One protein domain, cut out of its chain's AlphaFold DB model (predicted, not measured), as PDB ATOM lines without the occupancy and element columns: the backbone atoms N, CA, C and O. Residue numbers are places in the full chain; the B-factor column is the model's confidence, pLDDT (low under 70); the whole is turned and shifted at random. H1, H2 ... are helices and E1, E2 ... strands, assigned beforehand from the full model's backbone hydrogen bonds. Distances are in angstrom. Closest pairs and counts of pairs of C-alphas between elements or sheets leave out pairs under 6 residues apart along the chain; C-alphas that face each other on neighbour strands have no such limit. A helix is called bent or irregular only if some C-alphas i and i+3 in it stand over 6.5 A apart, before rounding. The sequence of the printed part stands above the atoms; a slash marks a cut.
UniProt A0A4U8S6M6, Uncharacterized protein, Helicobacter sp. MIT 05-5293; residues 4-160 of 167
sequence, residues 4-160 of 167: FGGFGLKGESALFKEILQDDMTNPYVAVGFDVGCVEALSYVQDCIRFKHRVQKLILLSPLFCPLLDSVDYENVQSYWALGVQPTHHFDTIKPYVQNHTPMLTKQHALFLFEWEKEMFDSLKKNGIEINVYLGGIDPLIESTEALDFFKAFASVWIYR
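This is residues 4 to 160 of the 167 residues of an uncharacterized protein of Helicobacter sp. MIT 05-5293 (UniProt A0A4U8S6M6). A parallel sheet of four strands forms the core, sandwiched between helices: H2 and H6 cover one face, and H1 covers part of the other. Beyond the ends of the strands lie H3 and H4 with the long links before and between them. The 157 printed residues hold six named helices and four named strands, in the order H1 E1 H2 E2 H3 H4 H5 E3 H6 E4, with the sheet order E1 E2 E3 E4; the class is mixed, helices and strands. The whole is compact, with a radius of gyration of the C-alphas of 15.1 A, and spans 40 by 31 by 30 A.

H1, residues 12 to 25, begins at C-alpha 12 (100.964, 101.714, 130.773) and is 15.7 A long; it is irregular, with C-alphas 19 and 22 9.2 A apart. E1 is residues 29 to 33, H2 residues 36 to 49 at 19.9 A, and E2 residues 56 to 60. H3 is residues 76 to 83, H4 residues 105 to 111 and H5 residues 117 to 125. E3, residues 129 to 135, is 20.4 A long. H6 is residues 143 to 150, and E4, residues 155 to 159, ends at C-alpha 159 (99.706, 94.010, 114.228).

In the parallel sheet, N 30 and O 56 of E1 and E2 are 2.9 A apart, N 57 and O 129 of E2 and E3 2.8 A, and N 132 and O 155 of E3 and E4 2.9 A, each within hydrogen-bond range. The strand-helix-strand units, two parallel neighbour strands with helices between, are E1, H2, E2 and E3, H6, E4, each with a right-handed crossover, and E2, H3 H4 H5, E3. There are three layers, helices on both faces of the sheet. H2 lies over E1 at a height over the sheet of 8.5 A; the closest C-alphas are those of Gly 32 and Ala 40, 5.0 A. On the same face H6 lies over E3 and E4 at 9.0 A, with C-alphas 134 and 143 closest to E3, 6.5 A. H1, on the opposite face, is at 9.8 A. H5 only grazes the sheet with residues 120 to 124. H4 is close to H2 but not clearly touching, C-alphas 38 and 110 being 6.9 A apart; H3 touches no helix. Every O i to N i+4 pair is within hydrogen-bond range in H2, H3, H4 and H6, against 4 of 5 in H5 and 2 of 10 in H1, where 7 of 11 O i to N i+3 pairs are.

The C-alphas farthest apart, Lys 51 and His 89, are 42.8 A apart. The printed part has no cut. The links E2 to H3 and H3 to H4 are long. Mean pLDDT of the printed part is 88.8; residues 68 to 71 and 99 to 109 are under 70.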
ATOM      1  N   PHE A   4     101.316 110.422 126.508       95.56
ATOM      2  CA  PHE A   4      99.914 110.721 126.764       95.56
ATOM      3  C   PHE A   4      99.131 109.411 126.782       95.56
ATOM      4  O   PHE A   4      99.161 108.648 125.816       95.56
ATOM      5  N   GLY A   5      98.512 109.133 127.925       92.38
ATOM      6  CA  GLY A   5      97.983 107.816 128.246       92.38
ATOM      7  C   GLY A   5      96.568 107.546 127.754       92.38
ATOM      8  O   GLY A   5      95.819 108.468 127.425       92.38
ATOM      9  N   GLY A   6      96.217 106.263 127.759       89.94
ATOM     10  CA  GLY A   6      94.888 105.782 127.393       89.94
ATOM     11  C   GLY A   6      93.849 105.995 128.494       89.94
ATOM     12  O   GLY A   6      94.165 106.360 129.635       89.94
ATOM     13  N   PHE A   7      92.581 105.758 128.163       87.56
ATOM     14  CA  PHE A   7      91.461 105.998 129.071       87.56
ATOM     15  C   PHE A   7      91.613 105.270 130.422       87.56
ATOM     16  O   PHE A   7      91.634 104.051 130.492       87.56
ATOM     17  N   GLY A   8      91.711 106.006 131.533       85.25
ATOM     18  CA  GLY A   8      91.732 105.417 132.881       85.25
ATOM     19  C   GLY A   8      92.964 104.562 133.218       85.25
ATOM     20  O   GLY A   8      92.926 103.812 134.198       85.25
ATOM     21  N   LEU A   9      94.052 104.668 132.447       88.38
ATOM     22  CA  LEU A   9      95.311 103.969 132.708       88.38
ATOM     23  C   LEU A   9      96.379 104.878 133.329       88.38
ATOM     24  O   LEU A   9      96.305 106.109 133.282       88.38
ATOM     25  N   LYS A  10      97.378 104.258 133.962       90.56
ATOM     26  CA  LYS A  10      98.581 104.934 134.450       90.56
ATOM     27  C   LYS A  10      99.805 104.040 134.393       90.56
ATOM     28  O   LYS A  10      99.837 102.977 135.006       90.56
ATOM     29  N   GLY A  11     100.872 104.561 133.790       90.88
ATOM     30  CA  GLY A  11     102.168 103.878 133.717       90.88
ATOM     31  C   GLY A  11     102.206 102.759 132.673       90.88
ATOM     32  O   GLY A  11     103.164 101.993 132.623       90.88
ATOM     33  N   GLU A  12     101.179 102.687 131.835       93.50
ATOM     34  CA  GLU A  12     100.964 101.714 130.773       93.50
ATOM     35  C   GLU A  12     101.960 101.848 129.616       93.50
ATOM     36  O   GLU A  12     102.105 100.918 128.833       93.50
ATOM     37  N   SER A  13     102.732 102.941 129.546       94.50
ATOM     38  CA  SER A  13     103.842 103.074 128.591       94.50
ATOM     39  C   SER A  13     104.832 101.902 128.660       94.50
ATOM     40  O   SER A  13     105.476 101.571 127.665       94.50
ATOM     41  N   ALA A  14     104.920 101.228 129.813       93.56
ATOM     42  CA  ALA A  14     105.707 100.016 129.997       93.56
ATOM     43  C   ALA A  14     105.261  98.829 129.120       93.56
ATOM     44  O   ALA A  14     106.099  97.975 128.833       93.56
ATOM     45  N   LEU A  15     103.996  98.779 128.689       92.75
ATOM     46  CA  LEU A  15     103.460  97.734 127.807       92.75
ATOM     47  C   LEU A  15     104.012  97.845 126.380       92.75
ATOM     48  O   LEU A  15     104.154  96.845 125.687       92.75
ATOM     49  N   PHE A  16     104.398  99.050 125.966       95.25
ATOM     50  CA  PHE A  16     104.817  99.344 124.596       95.25
ATOM     51  C   PHE A  16     106.339  99.382 124.421       95.25
ATOM     52  O   PHE A  16     106.826  99.869 123.404       95.25
ATOM     53  N   LYS A  17     107.113  98.880 125.393       94.56
ATOM     54  CA  LYS A  17     108.588  98.908 125.367       94.56
ATOM     55  C   LYS A  17     109.184  98.326 124.086       94.56
ATOM     56  O   LYS A  17     110.092  98.925 123.523       94.56
ATOM     57  N   GLU A  18     108.646  97.205 123.615       94.19
ATOM     58  CA  GLU A  18     109.125  96.529 122.400       94.19
ATOM     59  C   GLU A  18     108.839  97.328 121.119       94.19
ATOM     60  O   GLU A  18     109.598  97.240 120.153       94.19
ATOM     61  N   ILE A  19     107.767  98.129 121.116       95.88
ATOM     62  CA  ILE A  19     107.407  99.017 120.003       95.88
ATOM     63  C   ILE A  19     108.252 100.292 120.048       95.88
ATOM     64  O   ILE A  19     108.765 100.734 119.025       95.88
ATOM     65  N   LEU A  20     108.390 100.885 121.236       96.06
ATOM     66  CA  LEU A  20     109.005 102.196 121.422       96.06
ATOM     67  C   LEU A  20     110.536 102.146 121.433       96.06
ATOM     68  O   LEU A  20     111.165 103.090 120.968       96.06
ATOM     69  N   GLN A  21     111.147 101.077 121.949       94.81
ATOM     70  CA  GLN A  21     112.601 100.867 121.945       94.81
ATOM     71  C   GLN A  21     113.376 102.137 122.361       94.81
ATOM     72  O   GLN A  21     113.123 102.710 123.427       94.81
ATOM     73  N   ASP A  22     114.287 102.609 121.507       93.50
ATOM     74  CA  ASP A  22     115.120 103.787 121.741       93.50
ATOM     75  C   ASP A  22     114.306 105.086 121.907       93.50
ATOM     76  O   ASP A  22     114.739 106.002 122.622       93.50
ATOM     77  N   ASP A  23     113.097 105.167 121.330       95.81
ATOM     78  CA  ASP A  23     112.242 106.356 121.413       95.81
ATOM     79  C   ASP A  23     111.809 106.658 122.854       95.81
ATOM     80  O   ASP A  23     111.634 107.828 123.204       95.81
ATOM     81  N   MET A  24     111.751 105.651 123.734       93.06
ATOM     82  CA  MET A  24     111.415 105.848 125.151       93.06
ATOM     83  C   MET A  24     112.316 106.866 125.857       93.06
ATOM     84  O   MET A  24     111.874 107.582 126.762       93.06
ATOM     85  N   THR A  25     113.584 106.937 125.453       94.25
ATOM     86  CA  THR A  25     114.566 107.856 126.043       94.25
ATOM     87  C   THR A  25     114.706 109.156 125.256       94.25
ATOM     88  O   THR A  25     115.309 110.113 125.746       94.25
ATOM     89  N   ASN A  26     114.094 109.247 124.074       96.19
ATOM     90  CA  ASN A  26     114.224 110.399 123.199       96.19
ATOM     91  C   ASN A  26     113.303 111.551 123.664       96.19
ATOM     92  O   ASN A  26     112.079 111.397 123.751       96.19
ATOM     93  N   PRO A  27     113.844 112.740 123.995       96.06
ATOM     94  CA  PRO A  27     113.031 113.873 124.431       96.06
ATOM     95  C   PRO A  27     112.271 114.553 123.283       96.06
ATOM     96  O   PRO A  27     111.374 115.345 123.551       96.06
ATOM     97  N   TYR A  28     112.608 114.253 122.025       97.69
ATOM     98  CA  TYR A  28     112.015 114.875 120.834       97.69
ATOM     99  C   TYR A  28     110.933 114.019 120.169       97.69
ATOM    100  O   TYR A  28     110.515 114.324 119.050       97.69
ATOM    101  N   VAL A  29     110.503 112.955 120.842       98.38
ATOM    102  CA  VAL A  29     109.420 112.071 120.412       98.38
ATOM    103  C   VAL A  29     108.235 112.301 121.338       98.38
ATOM    104  O   VAL A  29     108.404 112.301 122.557       98.38
ATOM    105  N   ALA A  30     107.054 112.517 120.772       98.44
ATOM    106  CA  ALA A  30     105.799 112.537 121.511       98.44
ATOM    107  C   ALA A  30     104.997 111.284 121.183       98.44
ATOM    108  O   ALA A  30     104.939 110.878 120.022       98.44
ATOM    109  N   VAL A  31     104.394 110.677 122.201       98.56
ATOM    110  CA  VAL A  31     103.652 109.423 122.052       98.56
ATOM    111  C   VAL A  31     102.297 109.550 122.701       98.56
ATOM    112  O   VAL A  31     102.211 109.964 123.855       98.56
ATOM    113  N   GLY A  32     101.259 109.169 121.974       97.81
ATOM    114  CA  GLY A  32      99.932 108.974 122.531       97.81
ATOM    115  C   GLY A  32      99.500 107.526 122.393       97.81
ATOM    116  O   GLY A  32      99.884 106.858 121.432       97.81
ATOM    117  N   PHE A  33      98.712 107.057 123.353       96.69
ATOM    118  CA  PHE A  33      97.996 105.789 123.284       96.69
ATOM    119  C   PHE A  33      96.495 106.032 123.436       96.69
ATOM    120  O   PHE A  33      96.109 106.819 124.301       96.69
ATOM    121  N   ASP A  34      95.668 105.377 122.612       93.88
ATOM    122  CA  ASP A  34      94.203 105.477 122.682       93.88
ATOM    123  C   ASP A  34      93.753 106.961 122.630       93.88
ATOM    124  O   ASP A  34      94.220 107.709 121.760       93.88
ATOM    125  N   VAL A  35      92.922 107.448 123.560       90.56
ATOM    126  CA  VAL A  35      92.498 108.857 123.655       90.56
ATOM    127  C   VAL A  35      93.671 109.825 123.849       90.56
ATOM    128  O   VAL A  35      93.599 110.984 123.430       90.56
ATOM    129  N   GLY A  36      94.789 109.357 124.411       94.12
ATOM    130  CA  GLY A  36      96.026 110.122 124.552       94.12
ATOM    131  C   GLY A  36      96.668 110.491 123.210       94.12
ATOM    132  O   GLY A  36      97.457 111.433 123.146       94.12
ATOM    133  N   CYS A  37      96.301 109.826 122.110       96.69
ATOM    134  CA  CYS A  37      96.731 110.197 120.757       96.69
ATOM    135  C   CYS A  37      96.313 111.621 120.371       96.69
ATOM    136  O   CYS A  37      97.084 112.335 119.725       96.69
ATOM    137  N   VAL A  38      95.131 112.057 120.807       94.62
ATOM    138  CA  VAL A  38      94.632 113.416 120.552       94.62
ATOM    139  C   VAL A  38      95.466 114.446 121.317       94.62
ATOM    140  O   VAL A  38      95.875 115.469 120.765       94.62
ATOM    141  N   GLU A  39      95.787 114.155 122.580       94.31
ATOM    142  CA  GLU A  39      96.635 115.024 123.402       94.31
ATOM    143  C   GLU A  39      98.070 115.093 122.856       94.31
ATOM    144  O   GLU A  39      98.653 116.177 122.797       94.31
ATOM    145  N   ALA A  40      98.617 113.971 122.380       97.69
ATOM    146  CA  ALA A  40      99.930 113.929 121.743       97.69
ATOM    147  C   ALA A  40      99.975 114.766 120.456       97.69
ATOM    148  O   ALA A  40     100.918 115.535 120.258       97.69
ATOM    149  N   LEU A  41      98.945 114.673 119.606       97.75
ATOM    150  CA  LEU A  41      98.822 115.510 118.410       97.75
ATOM    151  C   LEU A  41      98.780 117.001 118.776       97.75
ATOM    152  O   LEU A  41      99.542 117.792 118.211       97.75
ATOM    153  N   SER A  42      97.946 117.375 119.751       96.56
ATOM    154  CA  SER A  42      97.836 118.758 120.232       96.56
ATOM    155  C   SER A  42      99.172 119.276 120.776       96.56
ATOM    156  O   SER A  42      99.604 120.369 120.406       96.56
ATOM    157  N   TYR A  43      99.887 118.466 121.560       97.75
ATOM    158  CA  TYR A  43     101.218 118.805 122.061       97.75
ATOM    159  C   TYR A  43     102.224 119.074 120.930       97.75
ATOM    160  O   TYR A  43     103.005 120.027 121.002       97.75
ATOM    161  N   VAL A  44     102.215 118.263 119.868       98.31
ATOM    162  CA  VAL A  44     103.101 118.461 118.707       98.31
ATOM    163  C   VAL A  44     102.749 119.743 117.950       98.31
ATOM    164  O   VAL A  44     103.652 120.492 117.568       98.31
ATOM    165  N   GLN A  45     101.461 120.035 117.762       97.50
ATOM    166  CA  GLN A  45     101.008 121.286 117.145       97.50
ATOM    167  C   GLN A  45     101.443 122.511 117.959       97.50
ATOM    168  O   GLN A  45     101.937 123.488 117.387       97.50
ATOM    169  N   ASP A  46     101.345 122.442 119.287       97.81
ATOM    170  CA  ASP A  46     101.844 123.489 120.177       97.81
ATOM    171  C   ASP A  46     103.368 123.625 120.090       97.81
ATOM    172  O   ASP A  46     103.882 124.742 120.009       97.81
ATOM    173  N   CYS A  47     104.111 122.517 120.012       97.56
ATOM    174  CA  CYS A  47     105.557 122.568 119.801       97.56
ATOM    175  C   CYS A  47     105.917 123.305 118.505       97.56
ATOM    176  O   CYS A  47     106.792 124.171 118.523       97.56
ATOM    177  N   ILE A  48     105.212 123.033 117.404       96.56
ATOM    178  CA  ILE A  48     105.394 123.755 116.135       96.56
ATOM    179  C   ILE A  48     105.096 125.249 116.327       96.56
ATOM    180  O   ILE A  48     105.920 126.101 115.980       96.56
ATOM    181  N   ARG A  49     103.947 125.579 116.927       96.94
ATOM    182  CA  ARG A  49     103.497 126.962 117.152       96.94
ATOM    183  C   ARG A  49     104.487 127.772 117.989       96.94
ATOM    184  O   ARG A  49     104.780 128.920 117.656       96.94
ATOM    185  N   PHE A  50     105.000 127.180 119.062       97.44
ATOM    186  CA  PHE A  50     105.909 127.823 120.013       97.44
ATOM    187  C   PHE A  50     107.391 127.564 119.710       97.44
ATOM    188  O   PHE A  50     108.260 127.971 120.480       97.44
ATOM    189  N   LYS A  51     107.699 126.953 118.556       96.12
ATOM    190  CA  LYS A  51     109.062 126.652 118.084       96.12
ATOM    191  C   LYS A  51     109.868 125.784 119.061       96.12
ATOM    192  O   LYS A  51     111.088 125.923 119.172       96.12
ATOM    193  N   HIS A  52     109.195 124.876 119.759       96.81
ATOM    194  CA  HIS A  52     109.838 123.820 120.529       96.81
ATOM    195  C   HIS A  52     110.205 122.651 119.619       96.81
ATOM    196  O   HIS A  52     109.465 122.278 118.710       96.81
ATOM    197  N   ARG A  53     111.380 122.066 119.859       96.44
ATOM    198  CA  ARG A  53     111.868 120.960 119.041       96.44
ATOM    199  C   ARG A  53     111.059 119.699 119.329       96.44
ATOM    200  O   ARG A  53     111.097 119.174 120.436       96.44
ATOM    201  N   VAL A  54     110.437 119.176 118.286       97.69
ATOM    202  CA  VAL A  54     109.841 117.844 118.217       97.69
ATOM    203  C   VAL A  54     110.153 117.282 116.836       97.69
ATOM    204  O   VAL A  54     110.314 118.045 115.887       97.69
ATOM    205  N   GLN A  55     110.365 115.974 116.743       97.50
ATOM    206  CA  GLN A  55     110.823 115.315 115.514       97.50
ATOM    207  C   GLN A  55     109.893 114.187 115.089       97.50
ATOM    208  O   GLN A  55     109.782 113.918 113.899       97.50
ATOM    209  N   LYS A  56     109.231 113.541 116.051       98.50
ATOM    210  CA  LYS A  56     108.404 112.371 115.795       98.50
ATOM    211  C   LYS A  56     107.147 112.397 116.657       98.50
ATOM    212  O   LYS A  56     107.225 112.694 117.853       98.50
ATOM    213  N   LEU A  57     106.021 112.061 116.043       98.75
ATOM    214  CA  LEU A  57     104.765 111.723 116.698       98.75
ATOM    215  C   LEU A  57     104.509 110.225 116.513       98.75
ATOM    216  O   LEU A  57     104.473 109.743 115.381       98.75
ATOM    217  N   ILE A  58     104.313 109.502 117.612       98.69
ATOM    218  CA  ILE A  58     103.888 108.103 117.596       98.69
ATOM    219  C   ILE A  58     102.462 108.022 118.133       98.69
ATOM    220  O   ILE A  58     102.184 108.488 119.238       98.69
ATOM    221  N   LEU A  59     101.573 107.417 117.355       98.56
ATOM    222  CA  LEU A  59     100.197 107.137 117.746       98.56
ATOM    223  C   LEU A  59     100.038 105.625 117.904       98.56
ATOM    224  O   LEU A  59     100.165 104.872 116.936       98.56
ATOM    225  N   LEU A  60      99.799 105.186 119.131       98.19
ATOM    226  CA  LEU A  60      99.537 103.795 119.476       98.19
ATOM    227  C   LEU A  60      98.022 103.616 119.567       98.19
ATOM    228  O   LEU A  60      97.391 104.244 120.413       98.19
ATOM    229  N   SER A  61      97.448 102.806 118.682       96.50
ATOM    230  CA  SER A  61      96.006 102.549 118.584       96.50
ATOM    231  C   SER A  61      95.159 103.813 118.770       96.50
ATOM    232  O   SER A  61      94.393 103.900 119.727       96.50
ATOM    233  N   PRO A  62      95.327 104.849 117.923       96.19
ATOM    234  CA  PRO A  62      94.528 106.060 118.034       96.19
ATOM    235  C   PRO A  62      93.044 105.720 117.959       96.19
ATOM    236  O   PRO A  62      92.622 104.976 117.075       96.19
ATOM    237  N   LEU A  63      92.254 106.313 118.852       90.25
ATOM    238  CA  LEU A  63      90.808 106.168 118.835       90.25
ATOM    239  C   LEU A  63      90.220 106.876 117.599       90.25
ATOM    240  O   LEU A  63      89.913 108.069 117.617       90.25
ATOM    241  N   PHE A  64      90.137 106.148 116.491       89.94
ATOM    242  CA  PHE A  64      89.669 106.624 115.195       89.94
ATOM    243  C   PHE A  64      88.288 106.041 114.907       89.94
ATOM    244  O   PHE A  64      88.163 104.822 114.840       89.94
ATOM    245  N   CYS A  65      87.279 106.905 114.735       81.50
ATOM    246  CA  CYS A  65      85.881 106.507 114.519       81.50
ATOM    247  C   CYS A  65      85.453 105.380 115.481       81.50
ATOM    248  O   CYS A  65      85.222 104.254 115.034       81.50
ATOM    249  N   PRO A  66      85.415 105.645 116.802       76.00
ATOM    250  CA  PRO A  66      85.137 104.610 117.785       76.00
ATOM    251  C   PRO A  66      83.819 103.894 117.492       76.00
ATOM    252  O   PRO A  66      82.824 104.519 117.115       76.00
ATOM    253  N   LEU A  67      83.798 102.585 117.728       75.19
ATOM    254  CA  LEU A  67      82.581 101.781 117.697       75.19
ATOM    255  C   LEU A  67      81.759 102.097 118.959       75.19
ATOM    256  O   LEU A  67      81.786 101.378 119.954       75.19
ATOM    257  N   LEU A  68      81.092 103.256 118.952       64.69
ATOM    258  CA  LEU A  68      80.459 103.845 120.139       64.69
ATOM    259  C   LEU A  68      79.294 103.007 120.688       64.69
ATOM    260  O   LEU A  68      79.054 103.019 121.892       64.69
ATOM    261  N   ASP A  69      78.607 102.251 119.832       65.38
ATOM    262  CA  ASP A  69      77.410 101.495 120.218       65.38
ATOM    263  C   ASP A  69      77.722 100.199 120.991       65.38
ATOM    264  O   ASP A  69      76.829  99.618 121.610       65.38
ATOM    265  N   SER A  70      78.972  99.719 120.966       57.50
ATOM    266  CA  SER A  70      79.376  98.441 121.575       57.50
ATOM    267  C   SER A  70      80.100  98.580 122.917       57.50
ATOM    268  O   SER A  70      80.403  97.561 123.545       57.50
ATOM    269  N   VAL A  71      80.376  99.805 123.378       66.31
ATOM    270  CA  VAL A  71      81.316 100.053 124.479       66.31
ATOM    271  C   VAL A  71      80.696 100.924 125.571       66.31
ATOM    272  O   VAL A  71      80.217 102.028 125.332       66.31
ATOM    273  N   ASP A  72      80.757 100.431 126.807       71.56
ATOM    274  CA  ASP A  72      80.442 101.207 128.007       71.56
ATOM    275  C   ASP A  72      81.667 102.031 128.430       71.56
ATOM    276  O   ASP A  72      82.538 101.561 129.170       71.56
ATOM    277  N   TYR A  73      81.739 103.266 127.935       70.06
ATOM    278  CA  TYR A  73      82.811 104.211 128.258       70.06
ATOM    279  C   TYR A  73      82.713 104.783 129.681       70.06
ATOM    280  O   TYR A  73      83.654 105.433 130.139       70.06
ATOM    281  N   GLU A  74      81.629 104.524 130.422       70.62
ATOM    282  CA  GLU A  74      81.537 104.905 131.837       70.62
ATOM    283  C   GLU A  74      82.306 103.925 132.738       70.62
ATOM    284  O   GLU A  74      82.628 104.244 133.888       70.62
ATOM    285  N   ASN A  75      82.665 102.749 132.211       79.94
ATOM    286  CA  ASN A  75      83.350 101.698 132.944       79.94
ATOM    287  C   ASN A  75      84.706 101.343 132.316       79.94
ATOM    288  O   ASN A  75      84.807 100.528 131.400       79.94
ATOM    289  N   VAL A  76      85.780 101.886 132.902       80.81
ATOM    290  CA  VAL A  76      87.182 101.614 132.524       80.81
ATOM    291  C   VAL A  76      87.479 100.111 132.435       80.81
ATOM    292  O   VAL A  76      88.200  99.681 131.538       80.81
ATOM    293  N   GLN A  77      86.928  99.287 133.336       83.25
ATOM    294  CA  GLN A  77      87.168  97.841 133.292       83.25
ATOM    295  C   GLN A  77      86.477  97.194 132.094       83.25
ATOM    296  O   GLN A  77      87.103  96.386 131.419       83.25
ATOM    297  N   SER A  78      85.221  97.556 131.813       83.25
ATOM    298  CA  SER A  78      84.489  97.055 130.643       83.25
ATOM    299  C   SER A  78      85.177  97.462 129.341       83.25
ATOM    300  O   SER A  78      85.403  96.613 128.479       83.25
ATOM    301  N   TYR A  79      85.574  98.733 129.233       86.00
ATOM    302  CA  TYR A  79      86.308  99.265 128.087       86.00
ATOM    303  C   TYR A  79      87.590  98.460 127.825       86.00
ATOM    304  O   TYR A  79      87.797  97.931 126.732       86.00
ATOM    305  N   TRP A  80      88.428  98.275 128.847       87.75
ATOM    306  CA  TRP A  80      89.690  97.554 128.675       87.75
ATOM    307  C   TRP A  80      89.529  96.046 128.587       87.75
ATOM    308  O   TRP A  80      90.370  95.402 127.969       87.75
ATOM    309  N   ALA A  81      88.471  95.464 129.151       86.88
ATOM    310  CA  ALA A  81      88.144  94.064 128.916       86.88
ATOM    311  C   ALA A  81      87.870  93.808 127.429       86.88
ATOM    312  O   ALA A  81      88.267  92.760 126.929       86.88
ATOM    313  N   LEU A  82      87.271  94.767 126.715       84.75
ATOM    314  CA  LEU A  82      87.158  94.717 125.257       84.75
ATOM    315  C   LEU A  82      88.504  95.006 124.585       84.75
ATOM    316  O   LEU A  82      88.967  94.181 123.810       84.75
ATOM    317  N   GLY A  83      89.185  96.103 124.929       84.56
ATOM    318  CA  GLY A  83      90.427  96.527 124.260       84.56
ATOM    319  C   GLY A  83      91.598  95.532 124.321       84.56
ATOM    320  O   GLY A  83      92.512  95.597 123.498       84.56
ATOM    321  N   VAL A  84      91.591  94.593 125.270       84.56
ATOM    322  CA  VAL A  84      92.584  93.502 125.348       84.56
ATOM    323  C   VAL A  84      92.141  92.222 124.647       84.56
ATOM    324  O   VAL A  84      92.979  91.365 124.362       84.56
ATOM    325  N   GLN A  85      90.849  92.062 124.371       83.69
ATOM    326  CA  GLN A  85      90.304  90.883 123.711       83.69
ATOM    327  C   GLN A  85      90.424  90.993 122.185       83.69
ATOM    328  O   GLN A  85      90.323  92.084 121.634       83.69
ATOM    329  N   PRO A  86      90.617  89.867 121.479       80.69
ATOM    330  CA  PRO A  86      90.713  88.503 122.010       80.69
ATOM    331  C   PRO A  86      92.134  88.098 122.440       80.69
ATOM    332  O   PRO A  86      92.364  86.942 122.781       80.69
ATOM    333  N   THR A  87      93.105  89.010 122.394       73.75
ATOM    334  CA  THR A  87      94.525  88.669 122.570       73.75
ATOM    335  C   THR A  87      94.953  88.332 123.981       73.75
ATOM    336  O   THR A  87      95.782  87.449 124.181       73.75
ATOM    337  N   HIS A  88      94.398  89.040 124.953       80.50
ATOM    338  CA  HIS A  88      94.845  89.018 126.328       80.50
ATOM    339  C   HIS A  88      93.656  88.982 127.275       80.50
ATOM    340  O   HIS A  88      92.534  89.377 126.957       80.50
ATOM    341  N   HIS A  89      93.922  88.515 128.489       78.94
ATOM    342  CA  HIS A  89      93.000  88.669 129.602       78.94
ATOM    343  C   HIS A  89      93.200  90.039 130.252       78.94
ATOM    344  O   HIS A  89      94.327  90.531 130.344       78.94
ATOM    345  N   PHE A  90      92.114  90.614 130.770       81.25
ATOM    346  CA  PHE A  90      92.119  91.892 131.487       81.25
ATOM    347  C   PHE A  90      93.122  91.940 132.657       81.25
ATOM    348  O   PHE A  90      93.662  92.998 132.973       81.25
ATOM    349  N   ASP A  91      93.462  90.796 133.256       83.94
ATOM    350  CA  ASP A  91      94.490  90.723 134.303       83.94
ATOM    351  C   ASP A  91      95.867  91.252 133.856       83.94
ATOM    352  O   ASP A  91      96.633  91.727 134.693       83.94
ATOM    353  N   THR A  92      96.156  91.253 132.549       80.00
ATOM    354  CA  THR A  92      97.395  91.806 131.969       80.00
ATOM    355  C   THR A  92      97.487  93.322 132.156       80.00
ATOM    356  O   THR A  92      98.569  93.857 132.397       80.00
ATOM    357  N   ILE A  93      96.350  94.021 132.079       87.00
ATOM    358  CA  ILE A  93      96.291  95.486 132.167       87.00
ATOM    359  C   ILE A  93      95.883  95.985 133.557       87.00
ATOM    360  O   ILE A  93      96.145  97.133 133.908       87.00
ATOM    361  N   LYS A  94      95.320  95.111 134.397       88.38
ATOM    362  CA  LYS A  94      94.867  95.415 135.761       88.38
ATOM    363  C   LYS A  94      95.855  96.228 136.622       88.38
ATOM    364  O   LYS A  94      95.377  97.113 137.329       88.38
ATOM    365  N   PRO A  95      97.190  96.014 136.581       91.19
ATOM    366  CA  PRO A  95      98.136  96.839 137.345       91.19
ATOM    367  C   PRO A  95      98.169  98.318 136.937       91.19
ATOM    368  O   PRO A  95      98.593  99.158 137.730       91.19
ATOM    369  N   TYR A  96      97.745  98.631 135.713       90.00
ATOM    370  CA  TYR A  96      97.757  99.978 135.143       90.00
ATOM    371  C   TYR A  96      96.397 100.678 135.254       90.00
ATOM    372  O   TYR A  96      96.324 101.889 135.063       90.00
ATOM    373  N   VAL A  97      95.325  99.947 135.578       88.06
ATOM    374  CA  VAL A  97      93.962 100.486 135.677       88.06
ATOM    375  C   VAL A  97      93.798 101.338 136.935       88.06
ATOM    376  O   VAL A  97      94.092 100.910 138.054       88.06
ATOM    377  N   GLN A  98      93.281 102.553 136.766       83.75
ATOM    378  CA  GLN A  98      92.944 103.446 137.870       83.75
ATOM    379  C   GLN A  98      91.520 103.170 138.376       83.75
ATOM    380  O   GLN A  98      90.542 103.363 137.664       83.75
ATOM    381  N   ASN A  99      91.383 102.775 139.644       63.00
ATOM    382  CA  ASN A  99      90.093 102.399 140.248       63.00
ATOM    383  C   ASN A  99      89.102 103.565 140.474       63.00
ATOM    384  O   ASN A  99      87.993 103.330 140.950       63.00
ATOM    385  N   HIS A 100      89.488 104.818 140.210       54.59
ATOM    386  CA  HIS A 100      88.774 105.997 140.721       54.59
ATOM    387  C   HIS A 100      88.696 107.166 139.746       54.59
ATOM    388  O   HIS A 100      88.713 108.312 140.191       54.59
ATOM    389  N   THR A 101      88.611 106.923 138.444       52.31
ATOM    390  CA  THR A 101      88.456 108.030 137.497       52.31
ATOM    391  C   THR A 101      86.976 108.162 137.141       52.31
ATOM    392  O   THR A 101      86.540 107.526 136.185       52.31
ATOM    393  N   PRO A 102      86.159 108.931 137.901       50.00
ATOM    394  CA  PRO A 102      84.880 109.364 137.372       50.00
ATOM    395  C   PRO A 102      85.187 110.133 136.095       50.00
ATOM    396  O   PRO A 102      86.098 110.966 136.086       50.00
ATOM    397  N   MET A 103      84.458 109.784 135.042       53.41
ATOM    398  CA  MET A 103      84.493 110.372 133.713       53.41
ATOM    399  C   MET A 103      84.867 111.854 133.792       53.41
ATOM    400  O   MET A 103      84.041 112.719 134.100       53.41
ATOM    401  N   LEU A 104      86.147 112.165 133.573       54.09
ATOM    402  CA  LEU A 104      86.523 113.549 133.379       54.09
ATOM    403  C   LEU A 104      85.831 113.911 132.072       54.09
ATOM    404  O   LEU A 104      86.113 113.305 131.042       54.09
ATOM    405  N   THR A 105      84.924 114.882 132.100       57.06
ATOM    406  CA  THR A 105      84.295 115.477 130.907       57.06
ATOM    407  C   THR A 105      85.302 115.717 129.775       57.06
ATOM    408  O   THR A 105      84.962 115.598 128.601       57.06
ATOM    409  N   LYS A 106      86.567 115.968 130.141       59.22
ATOM    410  CA  LYS A 106      87.725 116.020 129.251       59.22
ATOM    411  C   LYS A 106      87.890 114.770 128.372       59.22
ATOM    412  O   LYS A 106      88.043 114.934 127.175       59.22
ATOM    413  N   GLN A 107      87.852 113.555 128.923       65.06
ATOM    414  CA  GLN A 107      88.025 112.315 128.154       65.06
ATOM    415  C   GLN A 107      86.826 112.044 127.243       65.06
ATOM    416  O   GLN A 107      87.034 111.709 126.087       65.06
ATOM    417  N   HIS A 108      85.596 112.304 127.702       66.88
ATOM    418  CA  HIS A 108      84.398 112.218 126.852       66.88
ATOM    419  C   HIS A 108      84.480 113.106 125.606       66.88
ATOM    420  O   HIS A 108      84.106 112.673 124.521       66.88
ATOM    421  N   ALA A 109      85.036 114.313 125.723       61.19
ATOM    422  CA  ALA A 109      85.277 115.159 124.556       61.19
ATOM    423  C   ALA A 109      86.323 114.567 123.588       61.19
ATOM    424  O   ALA A 109      86.222 114.793 122.387       61.19
ATOM    425  N   LEU A 110      87.299 113.798 124.085       72.94
ATOM    426  CA  LEU A 110      88.301 113.130 123.243       72.94
ATOM    427  C   LEU A 110      87.711 111.946 122.466       72.94
ATOM    428  O   LEU A 110      88.163 111.687 121.357       72.94
ATOM    429  N   PHE A 111      86.677 111.274 122.991       74.56
ATOM    430  CA  PHE A 111      85.948 110.230 122.250       74.56
ATOM    431  C   PHE A 111      85.189 110.784 121.037       74.56
ATOM    432  O   PHE A 111      84.947 110.058 120.078       74.56
ATOM    433  N   LEU A 112      84.832 112.069 121.068       77.88
ATOM    434  CA  LEU A 112      84.143 112.769 119.980       77.88
ATOM    435  C   LEU A 112      85.109 113.535 119.065       77.88
ATOM    436  O   LEU A 112      84.674 114.361 118.266       77.88
ATOM    437  N   PHE A 113      86.416 113.320 119.214       87.00
ATOM    438  CA  PHE A 113      87.408 114.008 118.406       87.00
ATOM    439  C   PHE A 113      87.365 113.521 116.953       87.00
ATOM    440  O   PHE A 113      87.494 112.327 116.678       87.00
ATOM    441  N   GLU A 114      87.244 114.463 116.021       88.94
ATOM    442  CA  GLU A 114      87.297 114.183 114.590       88.94
ATOM    443  C   GLU A 114      88.713 114.403 114.052       88.94
ATOM    444  O   GLU A 114      89.325 115.458 114.226       88.94
ATOM    445  N   TRP A 115      89.240 113.381 113.381       92.75
ATOM    446  CA  TRP A 115      90.561 113.430 112.775       92.75
ATOM    447  C   TRP A 115      90.491 114.086 111.392       92.75
ATOM    448  O   TRP A 115      89.896 113.542 110.462       92.75
ATOM    449  N   GLU A 116      91.168 115.221 111.225       93.69
ATOM    450  CA  GLU A 116      91.206 115.962 109.958       93.69
ATOM    451  C   GLU A 116      92.577 115.849 109.274       93.69
ATOM    452  O   GLU A 116      93.628 115.834 109.922       93.69
ATOM    453  N   LYS A 117      92.598 115.805 107.937       93.88
ATOM    454  CA  LYS A 117      93.842 115.649 107.152       93.88
ATOM    455  C   LYS A 117      94.787 116.839 107.335       93.88
ATOM    456  O   LYS A 117      96.008 116.678 107.381       93.88
ATOM    457  N   GLU A 118      94.214 118.025 107.483       93.31
ATOM    458  CA  GLU A 118      94.886 119.309 107.651       93.31
ATOM    459  C   GLU A 118      95.798 119.309 108.885       93.31
ATOM    460  O   GLU A 118      96.886 119.902 108.860       93.31
ATOM    461  N   MET A 119      95.393 118.586 109.937       93.69
ATOM    462  CA  MET A 119      96.179 118.423 111.157       93.69
ATOM    463  C   MET A 119      97.529 117.767 110.851       93.69
ATOM    464  O   MET A 119      98.560 118.218 111.349       93.69
ATOM    465  N   PHE A 120      97.549 116.759 109.978       96.38
ATOM    466  CA  PHE A 120      98.754 116.001 109.632       96.38
ATOM    467  C   PHE A 120      99.580 116.643 108.519       96.38
ATOM    468  O   PHE A 120     100.809 116.530 108.509       96.38
ATOM    469  N   ASP A 121      98.942 117.371 107.605       93.44
ATOM    470  CA  ASP A 121      99.661 118.132 106.583       93.44
ATOM    471  C   ASP A 121     100.541 119.226 107.196       93.44
ATOM    472  O   ASP A 121     101.654 119.463 106.716       93.44
ATOM    473  N   SER A 122     100.089 119.862 108.281       91.75
ATOM    474  CA  SER A 122     100.904 120.816 109.041       91.75
ATOM    475  C   SER A 122     102.146 120.156 109.655       91.75
ATOM    476  O   SER A 122     103.254 120.684 109.535       91.75
ATOM    477  N   LEU A 123     101.991 118.968 110.247       97.12
ATOM    478  CA  LEU A 123     103.099 118.207 110.833       97.12
ATOM    479  C   LEU A 123     104.135 117.815 109.768       97.12
ATOM    480  O   LEU A 123     105.323 118.107 109.935       97.12
ATOM    481  N   LYS A 124     103.693 117.259 108.632       95.50
ATOM    482  CA  LYS A 124     104.585 116.894 107.516       95.50
ATOM    483  C   LYS A 124     105.362 118.092 106.970       95.50
ATOM    484  O   LYS A 124     106.562 117.984 106.728       95.50
ATOM    485  N   LYS A 125     104.710 119.250 106.809       94.94
ATOM    486  CA  LYS A 125     105.372 120.491 106.353       94.94
ATOM    487  C   LYS A 125     106.490 120.948 107.294       94.94
ATOM    488  O   LYS A 125     107.430 121.589 106.838       94.94
ATOM    489  N   ASN A 126     106.400 120.605 108.578       96.25
ATOM    490  CA  ASN A 126     107.417 120.903 109.586       96.25
ATOM    491  C   ASN A 126     108.452 119.775 109.759       96.25
ATOM    492  O   ASN A 126     109.268 119.837 110.674       96.25
ATOM    493  N   GLY A 127     108.446 118.764 108.883       96.81
ATOM    494  CA  GLY A 127     109.409 117.664 108.916       96.81
ATOM    495  C   GLY A 127     109.208 116.695 110.082       96.81
ATOM    496  O   GLY A 127     110.162 116.031 110.476       96.81
ATOM    497  N   ILE A 128     107.998 116.634 110.649       98.25
ATOM    498  CA  ILE A 128     107.668 115.696 111.724       98.25
ATOM    499  C   ILE A 128     107.403 114.312 111.128       98.25
ATOM    500  O   ILE A 128     106.535 114.160 110.267       98.25
ATOM    501  N   GLU A 129     108.136 113.308 111.604       98.38
ATOM    502  CA  GLU A 129     107.869 111.895 111.324       98.38
ATOM    503  C   GLU A 129     106.609 111.453 112.079       98.38
ATOM    504  O   GLU A 129     106.442 111.771 113.257       98.38
ATOM    505  N   ILE A 130     105.713 110.725 111.412       98.62
ATOM    506  CA  ILE A 130     104.468 110.244 112.015       98.62
ATOM    507  C   ILE A 130     104.424 108.727 111.861       98.62
ATOM    508  O   ILE A 130     104.412 108.225 110.734       98.62
ATOM    509  N   ASN A 131     104.366 108.027 112.994       98.62
ATOM    510  CA  ASN A 131     104.269 106.573 113.057       98.62
ATOM    511  C   ASN A 131     102.969 106.173 113.751       98.62
ATOM    512  O   ASN A 131     102.669 106.664 114.838       98.62
ATOM    513  N   VAL A 132     102.202 105.287 113.124       98.56
ATOM    514  CA  VAL A 132     100.906 104.832 113.636       98.56
ATOM    515  C   VAL A 132     100.911 103.318 113.755       98.56
ATOM    516  O   VAL A 132     101.253 102.615 112.806       98.56
ATOM    517  N   TYR A 133     100.515 102.816 114.915       98.44
ATOM    518  CA  TYR A 133     100.473 101.392 115.219       98.44
ATOM    519  C   TYR A 133      99.030 100.994 115.509       98.44
ATOM    520  O   TYR A 133      98.376 101.648 116.314       98.44
ATOM    521  N   LEU A 134      98.532  99.954 114.843       97.94
ATOM    522  CA  LEU A 134      97.135  99.517 114.912       97.94
ATOM    523  C   LEU A 134      97.041  98.018 115.208       97.94
ATOM    524  O   LEU A 134      97.831  97.220 114.684       97.94
ATOM    525  N   GLY A 135      96.048  97.634 116.009       96.50
ATOM    526  CA  GLY A 135      95.680  96.241 116.234       96.50
ATOM    527  C   GLY A 135      94.874  95.713 115.050       96.50
ATOM    528  O   GLY A 135      93.923  96.338 114.613       96.50
ATOM    529  N   GLY A 136      95.241  94.568 114.480       94.56
ATOM    530  CA  GLY A 136      94.531  94.017 113.317       94.56
ATOM    531  C   GLY A 136      93.138  93.461 113.630       94.56
ATOM    532  O   GLY A 136      92.347  93.275 112.709       94.56
ATOM    533  N   ILE A 137      92.858  93.179 114.904       93.81
ATOM    534  CA  ILE A 137      91.590  92.622 115.402       93.81
ATOM    535  C   ILE A 137      91.027  93.477 116.544       93.81
ATOM    536  O   ILE A 137      90.472  92.957 117.508       93.81
ATOM    537  N   ASP A 138      91.242  94.789 116.454       93.00
ATOM    538  CA  ASP A 138      90.807  95.766 117.445       93.00
ATOM    539  C   ASP A 138      89.269  95.827 117.541       93.00
ATOM    540  O   ASP A 138      88.614  96.108 116.536       93.00
ATOM    541  N   PRO A 139      88.669  95.560 118.716       90.06
ATOM    542  CA  PRO A 139      87.221  95.612 118.881       90.06
ATOM    543  C   PRO A 139      86.675  97.019 119.164       90.06
ATOM    544  O   PRO A 139      85.458  97.173 119.270       90.06
ATOM    545  N   LEU A 140      87.535  98.026 119.342       89.12
ATOM    546  CA  LEU A 140      87.134  99.387 119.710       89.12
ATOM    547  C   LEU A 140      87.065 100.337 118.507       89.12
ATOM    548  O   LEU A 140      86.341 101.333 118.561       89.12
ATOM    549  N   ILE A 141      87.795 100.035 117.431       91.12
ATOM    550  CA  ILE A 141      87.868 100.864 116.220       91.12
ATOM    551  C   ILE A 141      87.853 100.018 114.944       91.12
ATOM    552  O   ILE A 141      88.330  98.883 114.916       91.12
ATOM    553  N   GLU A 142      87.422 100.623 113.839       92.38
ATOM    554  CA  GLU A 142      87.579 100.043 112.503       92.38
ATOM    555  C   GLU A 142      89.013 100.236 111.989       92.38
ATOM    556  O   GLU A 142      89.355 101.208 111.310       92.38
ATOM    557  N   SER A 143      89.888  99.279 112.305       93.50
ATOM    558  CA  SER A 143      91.325  99.376 112.001       93.50
ATOM    559  C   SER A 143      91.650  99.494 110.508       93.50
ATOM    560  O   SER A 143      92.675 100.075 110.143       93.50
ATOM    561  N   THR A 144      90.782  98.981 109.630       93.06
ATOM    562  CA  THR A 144      90.937  99.147 108.174       93.06
ATOM    563  C   THR A 144      90.688 100.595 107.753       93.06
ATOM    564  O   THR A 144      91.459 101.140 106.963       93.06
ATOM    565  N   GLU A 145      89.669 101.244 108.319       94.56
ATOM    566  CA  GLU A 145      89.381 102.654 108.043       94.56
ATOM    567  C   GLU A 145      90.471 103.562 108.614       94.56
ATOM    568  O   GLU A 145      90.948 104.469 107.925       94.56
ATOM    569  N   ALA A 146      90.941 103.263 109.830       95.75
ATOM    570  CA  ALA A 146      92.076 103.955 110.428       95.75
ATOM    571  C   ALA A 146      93.322 103.835 109.532       95.75
ATOM    572  O   ALA A 146      93.939 104.846 109.193       95.75
ATOM    573  N   LEU A 147      93.675 102.628 109.075       96.50
ATOM    574  CA  LEU A 147      94.781 102.436 108.132       96.50
ATOM    575  C   LEU A 147      94.607 103.295 106.875       96.50
ATOM    576  O   LEU A 147      95.553 103.969 106.457       96.50
ATOM    577  N   ASP A 148      93.425 103.250 106.262       96.25
ATOM    578  CA  ASP A 148      93.139 103.969 105.024       96.25
ATOM    579  C   ASP A 148      93.265 105.484 105.181       96.25
ATOM    580  O   ASP A 148      93.772 106.152 104.273       96.25
ATOM    581  N   PHE A 149      92.885 106.007 106.344       96.75
ATOM    582  CA  PHE A 149      93.078 107.401 106.709       96.75
ATOM    583  C   PHE A 149      94.561 107.731 106.950       96.75
ATOM    584  O   PHE A 149      95.126 108.585 106.258       96.75
ATOM    585  N   PHE A 150      95.217 107.029 107.881       97.25
ATOM    586  CA  PHE A 150      96.565 107.352 108.359       97.25
ATOM    587  C   PHE A 150      97.669 107.138 107.313       97.25
ATOM    588  O   PHE A 150      98.639 107.903 107.269       97.25
ATOM    589  N   LYS A 151      97.523 106.164 106.404       96.75
ATOM    590  CA  LYS A 151      98.549 105.854 105.385       96.75
ATOM    591  C   LYS A 151      98.827 107.000 104.406       96.75
ATOM    592  O   LYS A 151      99.839 106.983 103.711       96.75
ATOM    593  N   ALA A 152      97.944 107.998 104.326       95.12
ATOM    594  CA  ALA A 152      98.135 109.168 103.470       95.12
ATOM    595  C   ALA A 152      99.197 110.150 104.007       95.12
ATOM    596  O   ALA A 152      99.630 111.062 103.292       95.12
ATOM    597  N   PHE A 153      99.601 110.016 105.272       95.56
ATOM    598  CA  PHE A 153     100.490 110.981 105.919       95.56
ATOM    599  C   PHE A 153     101.440 110.392 106.968       95.56
ATOM    600  O   PHE A 153     102.311 111.121 107.439       95.56
ATOM    601  N   ALA A 154     101.318 109.110 107.300       97.56
ATOM    602  CA  ALA A 154     102.146 108.429 108.285       97.56
ATOM    603  C   ALA A 154     102.678 107.091 107.754       97.56
ATOM    604  O   ALA A 154     102.103 106.494 106.840       97.56
ATOM    605  N   SER A 155     103.743 106.592 108.378       98.19
ATOM    606  CA  SER A 155     104.066 105.166 108.296       98.19
ATOM    607  C   SER A 155     103.136 104.414 109.246       98.19
ATOM    608  O   SER A 155     102.998 104.799 110.407       98.19
ATOM    609  N   VAL A 156     102.461 103.377 108.747       98.25
ATOM    610  CA  VAL A 156     101.437 102.645 109.506       98.25
ATOM    611  C   VAL A 156     101.809 101.171 109.610       98.25
ATOM    612  O   VAL A 156     102.093 100.523 108.601       98.25
ATOM    613  N   TRP A 157     101.764 100.629 110.826       97.94
ATOM    614  CA  TRP A 157     101.979  99.216 111.119       97.94
ATOM    615  C   TRP A 157     100.697  98.582 111.646       97.94
ATOM    616  O   TRP A 157     100.121  99.057 112.621       97.94
ATOM    617  N   ILE A 158     100.291  97.470 111.031       96.50
ATOM    618  CA  ILE A 158      99.202  96.624 111.529       96.50
ATOM    619  C   ILE A 158      99.770  95.370 112.178       96.50
ATOM    620  O   ILE A 158     100.431  94.543 111.537       96.50
ATOM    621  N   TYR A 159      99.410  95.187 113.438       94.94
ATOM    622  CA  TYR A 159      99.706  94.010 114.228       94.94
ATOM    623  C   TYR A 159      98.549  93.029 114.051       94.94
ATOM    624  O   TYR A 159      97.588  93.036 114.811       94.94
ATOM    625  N   ARG A 160      98.625  92.200 112.998       92.31
ATOM    626  CA  ARG A 160      97.497  91.393 112.470       92.31
ATOM    627  C   ARG A 160      96.675  90.635 113.513       92.31
ATOM    628  O   ARG A 160      95.491  90.426 113.299       92.31
TER     629      ARG A 160